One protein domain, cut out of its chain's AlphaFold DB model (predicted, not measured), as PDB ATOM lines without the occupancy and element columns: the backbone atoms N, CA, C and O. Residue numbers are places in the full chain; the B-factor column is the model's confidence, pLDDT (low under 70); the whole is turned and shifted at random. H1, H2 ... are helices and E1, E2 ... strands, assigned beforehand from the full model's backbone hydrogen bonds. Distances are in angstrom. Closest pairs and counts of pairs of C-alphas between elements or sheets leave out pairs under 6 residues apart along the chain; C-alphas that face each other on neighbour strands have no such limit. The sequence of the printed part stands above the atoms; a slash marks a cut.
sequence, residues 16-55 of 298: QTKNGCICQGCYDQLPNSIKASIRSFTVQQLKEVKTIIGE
ATOM      1  N   GLN A  16      55.046  31.490  37.392       95.56
ATOM      2  CA  GLN A  16      55.376  30.736  38.597       95.56
ATOM      3  C   GLN A  16      55.202  31.599  39.851       95.56
ATOM      4  O   GLN A  16      55.693  32.722  39.940       95.56
ATOM      5  N   THR A  17      54.517  31.023  40.828       94.44
ATOM      6  CA  THR A  17      54.302  31.526  42.191       94.44
ATOM      7  C   THR A  17      55.039  30.603  43.167       94.44
ATOM      8  O   THR A  17      55.562  29.573  42.741       94.44
ATOM      9  N   LYS A  18      55.027  30.895  44.474       93.12
ATOM     10  CA  LYS A  18      55.735  30.092  45.487       93.12
ATOM     11  C   LYS A  18      55.439  28.590  45.378       93.12
ATOM     12  O   LYS A  18      56.363  27.792  45.373       93.12
ATOM     13  N   ASN A  19      54.156  28.224  45.239       88.69
ATOM     14  CA  ASN A  19      53.683  26.827  45.233       88.69
ATOM     15  C   ASN A  19      52.704  26.518  44.076       88.69
ATOM     16  O   ASN A  19      51.720  25.778  44.223       88.69
ATOM     17  N   GLY A  20      52.922  27.091  42.893       91.12
ATOM     18  CA  GLY A  20      52.079  26.809  41.732       91.12
ATOM     19  C   GLY A  20      52.218  27.812  40.607       91.12
ATOM     20  O   GLY A  20      53.111  28.648  40.622       91.12
ATOM     21  N   CYS A  21      51.291  27.761  39.660       94.38
ATOM     22  CA  CYS A  21      51.317  28.615  38.485       94.38
ATOM     23  C   CYS A  21      49.957  29.260  38.206       94.38
ATOM     24  O   CYS A  21      48.895  28.694  38.499       94.38
ATOM     25  N   ILE A  22      50.001  30.455  37.626       96.00
ATOM     26  CA  ILE A  22      48.830  31.213  37.181       96.00
ATOM     27  C   ILE A  22      48.958  31.576  35.695       96.00
ATOM     28  O   ILE A  22      50.055  31.558  35.136       96.00
ATOM     29  N   CYS A  23      47.829  31.866  35.044       95.50
ATOM     30  CA  CYS A  23      47.813  32.365  33.667       95.50
ATOM     31  C   CYS A  23      48.147  33.863  33.604       95.50
ATOM     32  O   CYS A  23      48.008  34.575  34.601       95.50
ATOM     33  N   GLN A  24      48.508  34.340  32.409       94.25
ATOM     34  CA  GLN A  24      48.825  35.747  32.147       94.25
ATOM     35  C   GLN A  24      47.688  36.697  32.558       94.25
ATOM     36  O   GLN A  24      47.913  37.597  33.356       94.25
ATOM     37  N   GLY A  25      46.439  36.431  32.153       92.50
ATOM     38  CA  GLY A  25      45.311  37.307  32.512       92.50
ATOM     39  C   GLY A  25      45.053  37.404  34.023       92.50
ATOM     40  O   GLY A  25      44.641  38.438  34.535       92.50
ATOM     41  N   CYS A  26      45.355  36.340  34.770       92.62
ATOM     42  CA  CYS A  26      45.305  36.358  36.230       92.62
ATOM     43  C   CYS A  26      46.413  37.219  36.847       92.62
ATOM     44  O   CYS A  26      46.176  37.866  37.863       92.62
ATOM     45  N   TYR A  27      47.604  37.204  36.253       93.38
ATOM     46  CA  TYR A  27      48.732  38.025  36.674       93.38
ATOM     47  C   TYR A  27      48.526  39.502  36.337       93.38
ATOM     48  O   TYR A  27      48.819  40.353  37.171       93.38
ATOM     49  N   ASP A  28      47.974  39.819  35.166       91.56
ATOM     50  CA  ASP A  28      47.795  41.200  34.703       91.56
ATOM     51  C   ASP A  28      46.853  42.015  35.595       91.56
ATOM     52  O   ASP A  28      47.051  43.219  35.748       91.56
ATOM     53  N   GLN A  29      45.908  41.350  36.259       90.31
ATOM     54  CA  GLN A  29      44.981  41.958  37.219       90.31
ATOM     55  C   GLN A  29      45.606  42.252  38.598       90.31
ATOM     56  O   GLN A  29      44.930  42.805  39.461       90.31
ATOM     57  N   LEU A  30      46.863  41.865  38.847       92.38
ATOM     58  CA  LEU A  30      47.533  42.112  40.129       92.38
ATOM     59  C   LEU A  30      48.226  43.497  40.171       92.38
ATOM     60  O   LEU A  30      48.682  43.987  39.132       92.38
ATOM     61  N   PRO A  31      48.386  44.109  41.360       93.69
ATOM     62  CA  PRO A  31      49.190  45.314  41.571       93.69
ATOM     63  C   PRO A  31      50.661  45.095  41.195       93.69
ATOM     64  O   PRO A  31      51.165  43.968  41.267       93.69
ATOM     65  N   ASN A  32      51.379  46.157  40.817       93.19
ATOM     66  CA  ASN A  32      52.776  46.053  40.375       93.19
ATOM     67  C   ASN A  32      53.703  45.558  41.491       93.19
ATOM     68  O   ASN A  32      54.581  44.737  41.236       93.19
ATOM     69  N   SER A  33      53.470  46.002  42.724       93.00
ATOM     70  CA  SER A  33      54.144  45.525  43.939       93.00
ATOM     71  C   SER A  33      54.065  44.006  44.101       93.00
ATOM     72  O   SER A  33      55.072  43.346  44.366       93.00
ATOM     73  N   ILE A  34      52.885  43.426  43.866       94.00
ATOM     74  CA  ILE A  34      52.688  41.974  43.930       94.00
ATOM     75  C   ILE A  34      53.341  41.295  42.729       94.00
ATOM     76  O   ILE A  34      54.031  40.290  42.900       94.00
ATOM     77  N   LYS A  35      53.176  41.851  41.523       94.31
ATOM     78  CA  LYS A  35      53.804  41.340  40.293       94.31
ATOM     79  C   LYS A  35      55.326  41.235  40.435       94.31
ATOM     80  O   LYS A  35      55.890  40.185  40.132       94.31
ATOM     81  N   ALA A  36      55.972  42.272  40.970       93.12
ATOM     82  CA  ALA A  36      57.419  42.325  41.188       93.12
ATOM     83  C   ALA A  36      57.929  41.215  42.124       93.12
ATOM     84  O   ALA A  36      59.059  40.753  41.979       93.12
ATOM     85  N   SER A  37      57.084  40.745  43.044       92.69
ATOM     86  CA  SER A  37      57.418  39.717  44.037       92.69
ATOM     87  C   SER A  37      56.595  38.436  43.876       92.69
ATOM     88  O   SER A  37      56.457  37.670  44.827       92.69
ATOM     89  N   ILE A  38      56.053  38.159  42.683       94.31
ATOM     90  CA  ILE A  38      55.047  37.102  42.461       94.31
ATOM     91  C   ILE A  38      55.488  35.710  42.941       94.31
ATOM     92  O   ILE A  38      54.676  34.917  43.424       94.31
ATOM     93  N   ARG A  39      56.793  35.420  42.875       94.75
ATOM     94  CA  ARG A  39      57.387  34.150  43.324       94.75
ATOM     95  C   ARG A  39      57.351  33.962  44.843       94.75
ATOM     96  O   ARG A  39      57.432  32.829  45.305       94.75
ATOM     97  N   SER A  40      57.196  35.036  45.609       93.44
ATOM     98  CA  SER A  40      57.098  35.003  47.072       93.44
ATOM     99  C   SER A  40      55.680  34.697  47.563       93.44
ATOM    100  O   SER A  40      55.508  34.283  48.709       93.44
ATOM    101  N   PHE A  41      54.666  34.847  46.703       92.88
ATOM    102  CA  PHE A  41      53.264  34.640  47.060       92.88
ATOM    103  C   PHE A  41      52.798  33.219  46.756       92.88
ATOM    104  O   PHE A  41      53.107  32.637  45.716       92.88
ATOM    105  N   THR A  42      51.997  32.654  47.656       93.75
ATOM    106  CA  THR A  42      51.196  31.462  47.361       93.75
ATOM    107  C   THR A  42      49.946  31.847  46.576       93.75
ATOM    108  O   THR A  42      49.431  32.956  46.689       93.75
ATOM    109  N   VAL A  43      49.389  30.902  45.819       93.62
ATOM    110  CA  VAL A  43      48.134  31.133  45.084       93.62
ATOM    111  C   VAL A  43      46.972  31.473  46.023       93.62
ATOM    112  O   VAL A  43      46.084  32.222  45.634       93.62
ATOM    113  N   GLN A  44      46.972  30.946  47.251       92.62
ATOM    114  CA  GLN A  44      45.944  31.261  48.241       92.62
ATOM    115  C   GLN A  44      46.016  32.732  48.673       92.62
ATOM    116  O   GLN A  44      45.007  33.423  48.614       92.62
ATOM    117  N   GLN A  45      47.216  33.241  48.963       91.94
ATOM    118  CA  GLN A  45      47.416  34.663  49.260       91.94
ATOM    119  C   GLN A  45      47.003  35.556  48.084       91.94
ATOM    120  O   GLN A  45      46.384  36.593  48.282       91.94
ATOM    121  N   LEU A  46      47.279  35.148  46.839       93.44
ATOM    122  CA  LEU A  46      46.826  35.900  45.659       93.44
ATOM    123  C   LEU A  46      45.295  35.928  45.524       93.44
ATOM    124  O   LEU A  46      44.739  36.916  45.047       93.44
ATOM    125  N   LYS A  47      44.601  34.865  45.948       92.25
ATOM    126  CA  LYS A  47      43.132  34.855  46.000       92.25
ATOM    127  C   LYS A  47      42.601  35.802  47.069       92.25
ATOM    128  O   LYS A  47      41.649  36.511  46.786       92.25
ATOM    129  N   GLU A  48      43.228  35.841  48.243       92.19
ATOM    130  CA  GLU A  48      42.881  36.782  49.320       92.19
ATOM    131  C   GLU A  48      43.132  38.234  48.904       92.19
ATOM    132  O   GLU A  48      42.310  39.106  49.144       92.19
ATOM    133  N   VAL A  49      44.223  38.508  48.187       92.19
ATOM    134  CA  VAL A  49      44.449  39.826  47.579       92.19
ATOM    135  C   VAL A  49      43.272  40.192  46.665       92.19
ATOM    136  O   VAL A  49      42.721  41.281  46.773       92.19
ATOM    137  N   LYS A  50      42.832  39.276  45.795       90.62
ATOM    138  CA  LYS A  50      41.701  39.508  44.883       90.62
ATOM    139  C   LYS A  50      40.353  39.744  45.568       90.62
ATOM    140  O   LYS A  50      39.430  40.182  44.892       90.62
ATOM    141  N   THR A  51      40.203  39.456  46.861       90.50
ATOM    142  CA  THR A  51      38.958  39.794  47.570       90.50
ATOM    143  C   THR A  51      38.897  41.260  47.985       90.50
ATOM    144  O   THR A  51      37.803  41.766  48.223       90.50
ATOM    145  N   ILE A  52      40.049  41.932  48.079       92.62
ATOM    146  CA  ILE A  52      40.149  43.345  48.472       92.62
ATOM    147  C   ILE A  52      40.458  44.280  47.302       92.62
ATOM    148  O   ILE A  52      40.045  45.437  47.337       92.62
ATOM    149  N   ILE A  53      41.154  43.793  46.269       92.06
ATOM    150  CA  ILE A  53      41.365  44.549  45.033       92.06
ATOM    151  C   ILE A  53      40.283  44.178  44.021       92.06
ATOM    152  O   ILE A  53      40.078  43.005  43.708       92.06
ATOM    153  N   GLY A  54      39.587  45.187  43.513       86.31
ATOM    154  CA  GLY A  54      38.529  45.026  42.522       86.31
ATOM    155  C   GLY A  54      38.795  45.820  41.253       86.31
ATOM    156  O   GLY A  54      39.714  46.641  41.181       86.31
ATOM    157  N   GLU A  55      37.953  45.599  40.250       85.75
ATOM    158  CA  GLU A  55      37.853  46.527  39.128       85.75
ATOM    159  C   GLU A  55      37.230  47.848  39.606       85.75
ATOM    160  O   GLU A  55      36.373  47.835  40.494       85.75
TER     161      GLU A  55
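AT A GLANCE: This is residues 16 to 55 of the 298 residues of the protein "DnaJ domain" of Coprococcus catus GD/7 (UniProt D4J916). The chain makes one small loop, through strand E1 and the one-turn helices H1 and H2, and comes back close to E1 at Val 43, where the longest helix, H3, begins. H3 then makes one side of the body, while residues 16 to 17 fold back beside E1 in a short antiparallel pairing. The printed part has 40 residues, with one named strand and three named helices in the order E1, H1, H2, H3, mostly helix. It is compact, with a radius of gyration of the C-alphas of 9.2 A, and spans 25 by 17 by 16 A.

HOW THE PARTS SIT: Look first at E1, residues 20 to 22, which pairs with no named strand; residues 16 to 17 pair with its residues 20 to 21. E1 and H1, residues 24 to 28, meet only through their tight link. H1 and H2, residues 32 to 36, are close but not clearly touching: their closest C-alphas, those of Tyr 27 and Lys 35, are 7.1 A apart. In H3, residues 43 to 52, the closest C-alpha to E1 is that of Val 43, 6.7 A from that of Gly 20. H3 is apart from H1 and from H2, and E1 is apart from H2. Every O i to N i+4 pair is within hydrogen-bond range in H1 and H2, and 5 of 6 are in H3.

IN THESE COORDINATES: Find C-alpha 20 at (52.079, 26.809, 41.732), where E1 begins its 7.1 A. H1 measures 6.1 A and H2 6.0 A. From C-alpha 43 at (48.134, 31.133, 45.084), H3 runs 15.0 A to C-alpha 52 at (40.149, 43.345, 48.472).

THE WHOLE: The C-alphas of Asn 19 and Glu 55 are the two farthest apart, at 26.0 A. The printed part has no cut and no long link; H2 to H3 is short. The model's mean pLDDT of the printed part is 92.6, and no printed residue is under 70.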